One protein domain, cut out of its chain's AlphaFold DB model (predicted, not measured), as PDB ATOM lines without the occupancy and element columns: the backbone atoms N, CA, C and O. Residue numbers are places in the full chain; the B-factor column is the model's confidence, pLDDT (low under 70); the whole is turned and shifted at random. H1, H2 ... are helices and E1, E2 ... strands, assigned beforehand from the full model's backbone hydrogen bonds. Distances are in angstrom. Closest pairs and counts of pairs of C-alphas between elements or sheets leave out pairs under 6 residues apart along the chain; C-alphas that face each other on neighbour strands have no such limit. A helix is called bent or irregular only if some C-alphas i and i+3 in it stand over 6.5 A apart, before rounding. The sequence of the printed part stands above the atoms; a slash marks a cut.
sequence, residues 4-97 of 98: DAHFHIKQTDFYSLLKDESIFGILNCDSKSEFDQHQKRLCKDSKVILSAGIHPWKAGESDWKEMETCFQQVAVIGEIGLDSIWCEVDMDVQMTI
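What this domain is: This is residues 4 to 97 of the 98 residues of an uncharacterized protein of Carnobacterium divergens (UniProt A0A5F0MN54). A small sheet of three parallel strands has one helix, H2, over one face, running along E2 and E3; H1 lies at the end of the sheet where E2 and E3 begin, and H3 lies at their other end, beside the start of H2. Beyond that end the body is drawn out by stretches with no named element, and H4 sits at the far tip, away from the sheet and the other helices. The printed part has 94 residues, with four named helices and three named strands in the order E1, H1, E2, H2, E3, H3, H4; the sheet's order is E1, E2, E3. The class is mixed, helices and strands, with under half of the residues, 44 of 94, in named elements. The whole is compact, with a radius of gyration of the C-alphas of 13.9 A, yet elongated in outline, spanning 43 by 28 by 19 A.

Where its parts are: E1 covers residues 4 to 7, 6.8 A from first to last C-alpha, and begins with C-alpha 4 at (24.614, 20.522, 10.313). H1, residues 14 to 20, is 9.7 A long. E2, residues 24 to 29, is the longest strand by residues and measures 16.2 A. H2, residues 32 to 41, is the longest helix by residues, 14.4 A long, with C-alpha 32 at (42.277, 33.099, 10.913). E3, residues 48 to 52, measures 13.3 A. H3, residues 64 to 71, is 9.2 A long and irregular: C-alphas 66 and 69 are 7.4 A apart. H4, residues 91 to 94, is 5.0 A long and ends with C-alpha 94 at (32.943, 43.691, 20.530).

How they stand to each other: E2 is the inner strand of the sheet, and E1 and E3 are its edge strands. E1 and E2 are parallel at 27 degrees, with N 4 and O 24 within hydrogen-bond range at 2.9 A. E2 and E3 are parallel at 26 degrees, with N 49 and O 25 at 2.9 A and N 51 and O 27 at 3.1 A, both within hydrogen-bond range. H2 is on the sheet at a height over the sheet of 8.9 A, over E2 and E3; on the local plane it stands at 4 degrees to E2, along the strands. Sheet and H2 form two layers, a helix on one face of a sheet. The closest C-alphas of H2 and E3 are those of Phe 35 and Ala 52, 6.5 A apart. E1, H1, E2 and E2, H2, E3 are strand-helix-strand units, two parallel neighbour strands with a helix between, each with a right-handed crossover. H1 only grazes the sheet with residues 15 to 19. H2 and H3 touch, closest at the C-alphas of Lys 32 and Met 67, 5.9 A apart; they run the same way at a shallow tilt of 21 degrees. H3 only grazes the sheet with residues 67 to 71. H4 is not on the sheet and is apart from H3. Every O i to N i+4 pair is within hydrogen-bond range in H1 and H2; H3 has 2 of 4, and H4 is too short for such a pair.

The domain as a whole: The two C-alphas farthest apart are those of Asp 20 and Asp 92, 43.5 A. The printed part has no cut. The links E3 to H3, 11 residues, and H3 to H4, 19 residues, are long; within the latter, residues 76 to 77 pair in parallel with residues 51 to 52 of E3. The mean pLDDT of the printed part is 94.0, and no printed residue is under 70.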
ATOM      1  N   ASP A   4      24.211  19.790   9.120       94.75
ATOM      2  CA  ASP A   4      24.614  20.522  10.313       94.75
ATOM      3  C   ASP A   4      25.027  21.938   9.907       94.75
ATOM      4  O   ASP A   4      26.073  22.158   9.296       94.75
ATOM      5  N   ALA A   5      24.143  22.900  10.152       95.06
ATOM      6  CA  ALA A   5      24.346  24.275   9.712       95.06
ATOM      7  C   ALA A   5      25.370  25.038  10.563       95.06
ATOM      8  O   ALA A   5      25.748  26.140  10.167       95.06
ATOM      9  N   HIS A   6      25.780  24.494  11.712       97.25
ATOM     10  CA  HIS A   6      26.740  25.156  12.579       97.25
ATOM     11  C   HIS A   6      27.415  24.161  13.525       97.25
ATOM     12  O   HIS A   6      26.785  23.667  14.464       97.25
ATOM     13  N   PHE A   7      28.713  23.923  13.332       96.19
ATOM     14  CA  PHE A   7      29.485  23.081  14.240       96.19
ATOM     15  C   PHE A   7      30.977  23.427  14.260       96.19
ATOM     16  O   PHE A   7      31.525  24.018  13.331       96.19
ATOM     17  N   HIS A   8      31.648  22.961  15.316       96.19
ATOM     18  CA  HIS A   8      33.094  23.070  15.504       96.19
ATOM     19  C   HIS A   8      33.723  21.684  15.668       96.19
ATOM     20  O   HIS A   8      33.161  20.801  16.320       96.19
ATOM     21  N   ILE A   9      34.931  21.492  15.128       94.00
ATOM     22  CA  ILE A   9      35.689  20.242  15.266       94.00
ATOM     23  C   ILE A   9      36.904  20.465  16.163       94.00
ATOM     24  O   ILE A   9      37.862  21.126  15.772       94.00
ATOM     25  N   LYS A  10      36.932  19.795  17.319       89.25
ATOM     26  CA  LYS A  10      38.143  19.705  18.161       89.25
ATOM     27  C   LYS A  10      38.921  18.404  17.970       89.25
ATOM     28  O   LYS A  10      40.135  18.380  18.146       89.25
ATOM     29  N   GLN A  11      38.237  17.319  17.614       91.44
ATOM     30  CA  GLN A  11      38.828  15.988  17.465       91.44
ATOM     31  C   GLN A  11      39.051  15.662  15.989       91.44
ATOM     32  O   GLN A  11      38.139  15.771  15.177       91.44
ATOM     33  N   THR A  12      40.256  15.228  15.631       88.44
ATOM     34  CA  THR A  12      40.636  14.982  14.231       88.44
ATOM     35  C   THR A  12      39.870  13.842  13.569       88.44
ATOM     36  O   THR A  12      39.753  13.816  12.350       88.44
ATOM     37  N   ASP A  13      39.302  12.917  14.330       90.69
ATOM     38  CA  ASP A  13      38.607  11.773  13.733       90.69
ATOM     39  C   ASP A  13      37.257  12.179  13.110       90.69
ATOM     40  O   ASP A  13      36.743  11.497  12.221       90.69
ATOM     41  N   PHE A  14      36.718  13.350  13.481       92.00
ATOM     42  CA  PHE A  14      35.463  13.868  12.928       92.00
ATOM     43  C   PHE A  14      35.548  14.231  11.441       92.00
ATOM     44  O   PHE A  14      34.534  14.140  10.755       92.00
ATOM     45  N   TYR A  15      36.721  14.592  10.901       91.81
ATOM     46  CA  TYR A  15      36.826  14.880   9.460       91.81
ATOM     47  C   TYR A  15      36.507  13.641   8.613       91.81
ATOM     48  O   TYR A  15      35.854  13.762   7.578       91.81
ATOM     49  N   SER A  16      36.945  12.457   9.061       90.50
ATOM     50  CA  SER A  16      36.639  11.188   8.394       90.50
ATOM     51  C   SER A  16      35.160  10.844   8.535       90.50
ATOM     52  O   SER A  16      34.517  10.552   7.535       90.50
ATOM     53  N   LEU A  17      34.594  10.993   9.739       90.19
ATOM     54  CA  LEU A  17      33.172  10.736   9.981       90.19
ATOM     55  C   LEU A  17      32.261  11.586   9.081       90.19
ATOM     56  O   LEU A  17      31.344  11.061   8.459       90.19
ATOM     57  N   LEU A  18      32.530  12.892   8.972       90.12
ATOM     58  CA  LEU A  18      31.741  13.806   8.135       90.12
ATOM     59  C   LEU A  18      31.749  13.389   6.661       90.12
ATOM     60  O   LEU A  18      30.734  13.508   5.970       90.12
ATOM     61  N   LYS A  19      32.893  12.881   6.191       88.75
ATOM     62  CA  LYS A  19      33.049  12.354   4.839       88.75
ATOM     63  C   LYS A  19      32.287  11.039   4.661       88.75
ATOM     64  O   LYS A  19      31.509  10.928   3.714       88.75
ATOM     65  N   ASP A  20      32.505  10.077   5.553       91.00
ATOM     66  CA  ASP A  20      31.953   8.721   5.459       91.00
ATOM     67  C   ASP A  20      30.420   8.740   5.528       91.00
ATOM     68  O   ASP A  20      29.747   8.104   4.717       91.00
ATOM     69  N   GLU A  21      29.867   9.579   6.403       90.88
ATOM     70  CA  GLU A  21      28.420   9.770   6.562       90.88
ATOM     71  C   GLU A  21      27.826  10.772   5.556       90.88
ATOM     72  O   GLU A  21      26.615  11.005   5.529       90.88
ATOM     73  N   SER A  22      28.655  11.368   4.687       90.50
ATOM     74  CA  SER A  22      28.220  12.331   3.667       90.50
ATOM     75  C   SER A  22      27.397  13.502   4.233       90.50
ATOM     76  O   SER A  22      26.423  13.944   3.605       90.50
ATOM     77  N   ILE A  23      27.787  14.002   5.407       92.00
ATOM     78  CA  ILE A  23      27.101  15.092   6.106       92.00
ATOM     79  C   ILE A  23      27.367  16.412   5.387       92.00
ATOM     80  O   ILE A  23      28.513  16.780   5.127       92.00
ATOM     81  N   PHE A  24      26.295  17.135   5.073       95.12
ATOM     82  CA  PHE A  24      26.397  18.521   4.633       95.12
ATOM     83  C   PHE A  24      26.550  19.414   5.851       95.12
ATOM     84  O   PHE A  24      25.879  19.192   6.861       95.12
ATOM     85  N   GLY A  25      27.380  20.445   5.765       95.56
ATOM     86  CA  GLY A  25      27.407  21.398   6.857       95.56
ATOM     87  C   GLY A  25      28.397  22.532   6.733       95.56
ATOM     88  O   GLY A  25      29.112  22.658   5.737       95.56
ATOM     89  N   ILE A  26      28.399  23.362   7.765       97.50
ATOM     90  CA  ILE A  26      29.263  24.530   7.881       97.50
ATOM     91  C   ILE A  26      30.128  24.325   9.118       97.50
ATOM     92  O   ILE A  26      29.616  24.252  10.228       97.50
ATOM     93  N   LEU A  27      31.435  24.202   8.899       97.12
ATOM     94  CA  LEU A  27      32.425  24.176   9.964       97.12
ATOM     95  C   LEU A  27      32.843  25.617  10.257       97.12
ATOM     96  O   LEU A  27      33.494  26.269   9.433       97.12
ATOM     97  N   ASN A  28      32.411  26.112  11.411       97.88
ATOM     98  CA  ASN A  28      32.556  27.507  11.783       97.88
ATOM     99  C   ASN A  28      33.954  27.776  12.326       97.88
ATOM    100  O   ASN A  28      34.407  27.090  13.238       97.88
ATOM    101  N   CYS A  29      34.630  28.766  11.741       97.00
ATOM    102  CA  CYS A  29      35.946  29.206  12.190       97.00
ATOM    103  C   CYS A  29      35.820  30.561  12.897       97.00
ATOM    104  O   CYS A  29      35.262  31.502  12.325       97.00
ATOM    105  N   ASP A  30      36.365  30.657  14.107       94.75
ATOM    106  CA  ASP A  30      36.315  31.837  14.979       94.75
ATOM    107  C   ASP A  30      37.471  32.829  14.772       94.75
ATOM    108  O   ASP A  30      37.491  33.905  15.377       94.75
ATOM    109  N   SER A  31      38.460  32.432  13.968       94.62
ATOM    110  CA  SER A  31      39.720  33.140  13.771       94.62
ATOM    111  C   SER A  31      40.444  32.666  12.510       94.62
ATOM    112  O   SER A  31      40.208  31.570  11.985       94.62
ATOM    113  N   LYS A  32      41.421  33.460  12.052       95.00
ATOM    114  CA  LYS A  32      42.277  33.099  10.913       95.00
ATOM    115  C   LYS A  32      43.044  31.799  11.163       95.00
ATOM    116  O   LYS A  32      43.177  30.964  10.272       95.00
ATOM    117  N   SER A  33      43.575  31.642  12.376       94.50
ATOM    118  CA  SER A  33      44.363  30.464  12.751       94.50
ATOM    119  C   SER A  33      43.527  29.189  12.673       94.50
ATOM    120  O   SER A  33      43.987  28.182  12.130       94.50
ATOM    121  N   GLU A  34      42.291  29.234  13.176       95.38
ATOM    122  CA  GLU A  34      41.366  28.106  13.098       95.38
ATOM    123  C   GLU A  34      40.979  27.809  11.640       95.38
ATOM    124  O   GLU A  34      41.078  26.659  11.198       95.38
ATOM    125  N   PHE A  35      40.677  28.848  10.853       97.00
ATOM    126  CA  PHE A  35      40.388  28.717   9.424       97.00
ATOM    127  C   PHE A  35      41.523  28.025   8.657       97.00
ATOM    128  O   PHE A  35      41.298  27.027   7.969       97.00
ATOM    129  N   ASP A  36      42.761  28.502   8.814       96.25
ATOM    130  CA  ASP A  36      43.936  27.941   8.142       96.25
ATOM    131  C   ASP A  36      44.174  26.471   8.545       96.25
ATOM    132  O   ASP A  36      44.633  25.654   7.737       96.25
ATOM    133  N   GLN A  37      43.884  26.109   9.800       95.88
ATOM    134  CA  GLN A  37      44.001  24.732  10.283       95.88
ATOM    135  C   GLN A  37      42.937  23.819   9.676       95.88
ATOM    136  O   GLN A  37      43.266  22.720   9.217       95.88
ATOM    137  N   HIS A  38      41.678  24.258   9.663       96.56
ATOM    138  CA  HIS A  38      40.584  23.494   9.079       96.56
ATOM    139  C   HIS A  38      40.750  23.352   7.569       96.56
ATOM    140  O   HIS A  38      40.616  22.243   7.055       96.56
ATOM    141  N   GLN A  39      41.166  24.409   6.873       95.44
ATOM    142  CA  GLN A  39      41.405  24.376   5.431       95.44
ATOM    143  C   GLN A  39      42.469  23.341   5.033       95.44
ATOM    144  O   GLN A  39      42.334  22.680   4.006       95.44
ATOM    145  N   LYS A  40      43.510  23.150   5.856       94.38
ATOM    146  CA  LYS A  40      44.555  22.139   5.608       94.38
ATOM    147  C   LYS A  40      44.084  20.702   5.837       94.38
ATOM    148  O   LYS A  40      44.644  19.786   5.238       94.38
ATOM    149  N   ARG A  41      43.123  20.492   6.741       93.44
ATOM    150  CA  ARG A  41      42.651  19.157   7.151       93.44
ATOM    151  C   ARG A  41      41.424  18.699   6.376       93.44
ATOM    152  O   ARG A  41      41.260  17.501   6.152       93.44
ATOM    153  N   LEU A  42      40.559  19.633   5.992       92.62
ATOM    154  CA  LEU A  42      39.316  19.322   5.313       92.62
ATOM    155  C   LEU A  42      39.611  18.746   3.924       92.62
ATOM    156  O   LEU A  42      40.334  19.327   3.116       92.62
ATOM    157  N   CYS A  43      39.049  17.572   3.649       85.00
ATOM    158  CA  CYS A  43      39.186  16.938   2.346       85.00
ATOM    159  C   CYS A  43      38.427  17.747   1.281       85.00
ATOM    160  O   CYS A  43      37.311  18.194   1.533       85.00
ATOM    161  N   LYS A  44      38.995  17.875   0.075       83.94
ATOM    162  CA  LYS A  44      38.364  18.609  -1.039       83.94
ATOM    163  C   LYS A  44      37.011  18.035  -1.471       83.94
ATOM    164  O   LYS A  44      36.165  18.793  -1.921       83.94
ATOM    165  N   ASP A  45      36.807  16.728  -1.298       85.25
ATOM    166  CA  ASP A  45      35.553  16.044  -1.650       85.25
ATOM    167  C   ASP A  45      34.527  16.053  -0.498       85.25
ATOM    168  O   ASP A  45      33.510  15.361  -0.554       85.25
ATOM    169  N   SER A  46      34.800  16.798   0.579       89.06
ATOM    170  CA  SER A  46      33.867  16.960   1.693       89.06
ATOM    171  C   SER A  46      32.630  17.754   1.270       89.06
ATOM    172  O   SER A  46      32.713  18.705   0.496       89.06
ATOM    173  N   LYS A  47      31.473  17.403   1.838       94.31
ATOM    174  CA  LYS A  47      30.222  18.176   1.722       94.31
ATOM    175  C   LYS A  47      30.111  19.296   2.762       94.31
ATOM    176  O   LYS A  47      29.088  19.977   2.837       94.31
ATOM    177  N   VAL A  48      31.156  19.462   3.562       95.56
ATOM    178  CA  VAL A  48      31.301  20.534   4.539       95.56
ATOM    179  C   VAL A  48      32.040  21.696   3.894       95.56
ATOM    180  O   VAL A  48      33.049  21.494   3.221       95.56
ATOM    181  N   ILE A  49      31.556  22.908   4.135       96.31
ATOM    182  CA  ILE A  49      32.251  24.152   3.796       96.31
ATOM    183  C   ILE A  49      32.743  24.832   5.073       96.31
ATOM    184  O   ILE A  49      32.225  24.576   6.157       96.31
ATOM    185  N   LEU A  50      33.736  25.707   4.947       97.81
ATOM    186  CA  LEU A  50      34.170  26.558   6.053       97.81
ATOM    187  C   LEU A  50      33.401  27.877   6.021       97.81
ATOM    188  O   LEU A  50      33.181  28.433   4.940       97.81
ATOM    189  N   SER A  51      33.059  28.399   7.195       98.38
ATOM    190  CA  SER A  51      32.825  29.834   7.351       98.38
ATOM    191  C   SER A  51      34.082  30.512   7.894       98.38
ATOM    192  O   SER A  51      34.931  29.859   8.500       98.38
ATOM    193  N   ALA A  52      34.215  31.814   7.657       97.81
ATOM    194  CA  ALA A  52      35.279  32.622   8.245       97.81
ATOM    195  C   ALA A  52      34.674  33.819   8.976       97.81
ATOM    196  O   ALA A  52      33.846  34.531   8.404       97.81
ATOM    197  N   GLY A  53      35.093  34.046  10.217       95.88
ATOM    198  CA  GLY A  53      34.609  35.129  11.061       95.88
ATOM    199  C   GLY A  53      35.542  35.385  12.237       95.88
ATOM    200  O   GLY A  53      36.562  34.715  12.392       95.88
ATOM    201  N   ILE A  54      35.192  36.391  13.028       96.12
ATOM    202  CA  ILE A  54      35.800  36.674  14.325       96.12
ATOM    203  C   ILE A  54      34.681  36.440  15.333       96.12
ATOM    204  O   ILE A  54      33.656  37.115  15.268       96.12
ATOM    205  N   HIS A  55      34.830  35.474  16.237       95.44
ATOM    206  CA  HIS A  55      33.830  35.275  17.289       95.44
ATOM    207  C   HIS A  55      33.925  36.417  18.322       95.44
ATOM    208  O   HIS A  55      35.036  36.887  18.580       95.44
ATOM    209  N   PRO A  56      32.827  36.846  18.977       95.38
ATOM    210  CA  PRO A  56      32.860  37.859  20.042       95.38
ATOM    211  C   PRO A  56      33.943  37.636  21.102       95.38
ATOM    212  O   PRO A  56      34.605  38.570  21.540       95.38
ATOM    213  N   TRP A  57      34.191  36.374  21.457       95.19
ATOM    214  CA  TRP A  57      35.215  35.965  22.431       95.19
ATOM    215  C   TRP A  57      36.655  36.230  21.975       95.19
ATOM    216  O   TRP A  57      37.582  36.089  22.767       95.19
ATOM    217  N   LYS A  58      36.840  36.581  20.702       93.88
ATOM    218  CA  LYS A  58      38.106  36.946  20.063       93.88
ATOM    219  C   LYS A  58      38.175  38.425  19.697       93.88
ATOM    220  O   LYS A  58      39.161  38.862  19.101       93.88
ATOM    221  N   ALA A  59      37.162  39.213  20.056       93.25
ATOM    222  CA  ALA A  59      37.189  40.639  19.797       93.25
ATOM    223  C   ALA A  59      38.337  41.320  20.561       93.25
ATOM    224  O   ALA A  59      38.604  41.025  21.723       93.25
ATOM    225  N   GLY A  60      39.054  42.209  19.874       90.94
ATOM    226  CA  GLY A  60      40.253  42.878  20.380       90.94
ATOM    227  C   GLY A  60      41.555  42.091  20.183       90.94
ATOM    228  O   GLY A  60      42.622  42.697  20.255       90.94
ATOM    229  N   GLU A  61      41.493  40.784  19.893       91.06
ATOM    230  CA  GLU A  61      42.674  39.968  19.547       91.06
ATOM    231  C   GLU A  61      43.002  40.012  18.046       91.06
ATOM    232  O   GLU A  61      44.166  39.881  17.676       91.06
ATOM    233  N   SER A  62      41.988  40.214  17.200       85.06
ATOM    234  CA  SER A  62      42.092  40.240  15.735       85.06
ATOM    235  C   SER A  62      41.244  41.356  15.130       85.06
ATOM    236  O   SER A  62      40.299  41.842  15.754       85.06
ATOM    237  N   ASP A  63      41.556  41.736  13.889       85.50
ATOM    238  CA  ASP A  63      40.774  42.694  13.104       85.50
ATOM    239  C   ASP A  63      40.333  42.125  11.741       85.50
ATOM    240  O   ASP A  63      40.764  41.058  11.293       85.50
ATOM    241  N   TRP A  64      39.454  42.854  11.049       88.12
ATOM    242  CA  TRP A  64      38.943  42.449   9.735       88.12
ATOM    243  C   TRP A  64      40.017  42.331   8.652       88.12
ATOM    244  O   TRP A  64      39.832  41.568   7.702       88.12
ATOM    245  N   LYS A  65      41.125  43.075   8.758       90.69
ATOM    246  CA  LYS A  65      42.195  43.039   7.753       90.69
ATOM    247  C   LYS A  65      42.950  41.722   7.823       90.69
ATOM    248  O   LYS A  65      43.280  41.163   6.780       90.69
ATOM    249  N   GLU A  66      43.169  41.187   9.022       91.50
ATOM    250  CA  GLU A  66      43.771  39.858   9.186       91.50
ATOM    251  C   GLU A  66      42.940  38.767   8.493       91.50
ATOM    252  O   GLU A  66      43.486  37.827   7.906       91.50
ATOM    253  N   MET A  67      41.616  38.927   8.504       94.06
ATOM    254  CA  MET A  67      40.664  37.976   7.938       94.06
ATOM    255  C   MET A  67      40.346  38.205   6.451       94.06
ATOM    256  O   MET A  67      39.698  37.355   5.840       94.06
ATOM    257  N   GLU A  68      40.820  39.296   5.835       94.50
ATOM    258  CA  GLU A  68      40.476  39.691   4.456       94.50
ATOM    259  C   GLU A  68      40.674  38.545   3.454       94.50
ATOM    260  O   GLU A  68      39.783  38.216   2.667       94.50
ATOM    261  N   THR A  69      41.825  37.874   3.537       95.12
ATOM    262  CA  THR A  69      42.136  36.730   2.668       95.12
ATOM    263  C   THR A  69      41.205  35.539   2.897       95.12
ATOM    264  O   THR A  69      40.899  34.821   1.948       95.12
ATOM    265  N   CYS A  70      40.727  35.314   4.123       96.81
ATOM    266  CA  CYS A  70      39.787  34.239   4.439       96.81
ATOM    267  C   CYS A  70      38.398  34.542   3.870       96.81
ATOM    268  O   CYS A  70      37.795  33.666   3.253       96.81
ATOM    269  N   PHE A  71      37.916  35.785   3.990       96.06
ATOM    270  CA  PHE A  71      36.597  36.176   3.475       96.06
ATOM    271  C   PHE A  71      36.472  36.022   1.961       96.06
ATOM    272  O   PHE A  71      35.413  35.656   1.465       96.06
ATOM    273  N   GLN A  72      37.564  36.223   1.220       96.56
ATOM    274  CA  GLN A  72      37.592  36.008  -0.231       96.56
ATOM    275  C   GLN A  72      37.470  34.528  -0.639       96.56
ATOM    276  O   GLN A  72      37.240  34.234  -1.811       96.56
ATOM    277  N   GLN A  73      37.641  33.593   0.301       96.69
ATOM    278  CA  GLN A  73      37.663  32.150   0.043       96.69
ATOM    279  C   GLN A  73      36.378  31.428   0.471       96.69
ATOM    280  O   GLN A  73      36.232  30.241   0.174       96.69
ATOM    281  N   VAL A  74      35.461  32.101   1.171       97.12
ATOM    282  CA  VAL A  74      34.276  31.468   1.767       97.12
ATOM    283  C   VAL A  74      32.977  31.980   1.166       97.12
ATOM    284  O   VAL A  74      32.850  33.141   0.794       97.12
ATOM    285  N   ALA A  75      31.977  31.102   1.120       96.69
ATOM    286  CA  ALA A  75      30.605  31.479   0.777       96.69
ATOM    287  C   ALA A  75      29.817  32.009   1.990       96.69
ATOM    288  O   ALA A  75      28.764  32.618   1.817       96.69
ATOM    289  N   VAL A  76      30.304  31.755   3.209       97.69
ATOM    290  CA  VAL A  76      29.642  32.110   4.468       97.69
ATOM    291  C   VAL A  76      30.618  32.892   5.337       97.69
ATOM    292  O   VAL A  76      31.674  32.379   5.707       97.69
ATOM    293  N   ILE A  77      30.249  34.124   5.679       96.62
ATOM    294  CA  ILE A  77      30.944  34.918   6.692       96.62
ATOM    295  C   ILE A  77      30.287  34.615   8.037       96.62
ATOM    296  O   ILE A  77      29.072  34.740   8.182       96.62
ATOM    297  N   GLY A  78      31.089  34.164   8.993       94.44
ATOM    298  CA  GLY A  78      30.652  33.713  10.306       94.44
ATOM    299  C   GLY A  78      31.681  32.781  10.963       94.44
ATOM    300  O   GLY A  78      32.557  32.248  10.290       94.44
ATOM    301  N   GLU A  79      31.596  32.506  12.257       94.38
ATOM    302  CA  GLU A  79      30.668  33.170  13.172       94.38
ATOM    303  C   GLU A  79      31.139  34.596  13.486       94.38
ATOM    304  O   GLU A  79      32.332  34.855  13.615       94.38
ATOM    305  N   ILE A  80      30.181  35.520  13.526       95.31
ATOM    306  CA  ILE A  80      30.345  36.931  13.882       95.31
ATOM    307  C   ILE A  80      29.118  37.335  14.699       95.31
ATOM    308  O   ILE A  80      28.050  36.746  14.521       95.31
ATOM    309  N   GLY A  81      29.230  38.345  15.555       95.19
ATOM    310  CA  GLY A  81      28.077  38.821  16.315       95.19
ATOM    311  C   GLY A  81      28.472  39.500  17.609       95.19
ATOM    312  O   GLY A  81      29.554  40.055  17.716       95.19
ATOM    313  N   LEU A  82      27.592  39.439  18.600       97.00
ATOM    314  CA  LEU A  82      27.822  39.975  19.937       97.00
ATOM    315  C   LEU A  82      27.371  38.933  20.953       97.00
ATOM    316  O   LEU A  82      26.373  38.244  20.736       97.00
ATOM    317  N   ASP A  83      28.069  38.858  22.077       97.12
ATOM    318  CA  ASP A  83      27.699  37.997  23.192       97.12
ATOM    319  C   ASP A  83      27.821  38.781  24.503       97.12
ATOM    320  O   ASP A  83      28.907  39.138  24.952       97.12
ATOM    321  N   SER A  84      26.670  39.069  25.114       96.50
ATOM    322  CA  SER A  84      26.567  39.804  26.378       96.50
ATOM    323  C   SER A  84      26.551  38.910  27.621       96.50
ATOM    324  O   SER A  84      26.419  39.432  28.726       96.50
ATOM    325  N   ILE A  85      26.554  37.582  27.458       96.62
ATOM    326  CA  ILE A  85      26.297  36.633  28.552       96.62
ATOM    327  C   ILE A  85      27.518  35.763  28.844       96.62
ATOM    328  O   ILE A  85      27.839  35.557  30.015       96.62
ATOM    329  N   TRP A  86      28.185  35.244  27.812       95.75
ATOM    330  CA  TRP A  86      29.308  34.310  27.960       95.75
ATOM    331  C   TRP A  86      30.640  34.860  27.460       95.75
ATOM    332  O   TRP A  86      31.663  34.193  27.597       95.75
ATOM    333  N   CYS A  87      30.653  36.083  26.933       95.69
ATOM    334  CA  CYS A  87      31.881  36.749  26.544       95.69
ATOM    335  C   CYS A  87      32.452  37.595  27.684       95.69
ATOM    336  O   CYS A  87      31.758  38.426  28.264       95.69
ATOM    337  N   GLU A  88      33.741  37.414  27.963       96.19
ATOM    338  CA  GLU A  88      34.488  38.260  28.900       96.19
ATOM    339  C   GLU A  88      35.005  39.554  28.245       96.19
ATOM    340  O   GLU A  88      35.452  40.463  28.945       96.19
ATOM    341  N   VAL A  89      34.950  39.656  26.910       95.88
ATOM    342  CA  VAL A  89      35.323  40.872  26.180       95.88
ATOM    343  C   VAL A  89      34.228  41.916  26.355       95.88
ATOM    344  O   VAL A  89      33.049  41.630  26.150       95.88
ATOM    345  N   ASP A  90      34.624  43.137  26.708       96.75
ATOM    346  CA  ASP A  90      33.705  44.256  26.899       96.75
ATOM    347  C   ASP A  90      32.844  44.515  25.647       96.75
ATOM    348  O   ASP A  90      33.326  44.423  24.514       96.75
ATOM    349  N   MET A  91      31.566  44.844  25.849       97.12
ATOM    350  CA  MET A  91      30.610  45.062  24.758       97.12
ATOM    351  C   MET A  91      31.066  46.169  23.800       97.12
ATOM    352  O   MET A  91      30.914  46.019  22.588       97.12
ATOM    353  N   ASP A  92      31.677  47.242  24.309       96.75
ATOM    354  CA  ASP A  92      32.180  48.325  23.462       96.75
ATOM    355  C   ASP A  92      33.326  47.834  22.569       96.75
ATOM    356  O   ASP A  92      33.430  48.257  21.419       96.75
ATOM    357  N   VAL A  93      34.150  46.898  23.057       95.88
ATOM    358  CA  VAL A  93      35.217  46.270  22.260       95.88
ATOM    359  C   VAL A  93      34.627  45.358  21.188       95.88
ATOM    360  O   VAL A  93      35.055  45.441  20.036       95.88
ATOM    361  N   GLN A  94      33.623  44.539  21.518       95.69
ATOM    362  CA  GLN A  94      32.943  43.691  20.530       95.69
ATOM    363  C   GLN A  94      32.345  44.537  19.386       95.69
ATOM    364  O   GLN A  94      32.601  44.260  18.215       95.69
ATOM    365  N   MET A  95      31.658  45.635  19.722       95.00
ATOM    366  CA  MET A  95      31.058  46.587  18.771       95.00
ATOM    367  C   MET A  95      32.075  47.323  17.880       95.00
ATOM    368  O   MET A  95      31.700  47.927  16.879       95.00
ATOM    369  N   THR A  96      33.375  47.323  18.208       92.75
ATOM    370  CA  THR A  96      34.380  47.903  17.291       92.75
ATOM    371  C   THR A  96      34.593  47.055  16.041       92.75
ATOM    372  O   THR A  96      35.095  47.552  15.030       92.75
ATOM    373  N   ILE A  97      34.224  45.778  16.118       87.94
ATOM    374  CA  ILE A  97      34.413  44.796  15.059       87.94
ATOM    375  C   ILE A  97      33.060  44.461  14.413       87.94
ATOM    376  O   ILE A  97      33.053  44.134  13.236       87.94
TER     377      ILE A  97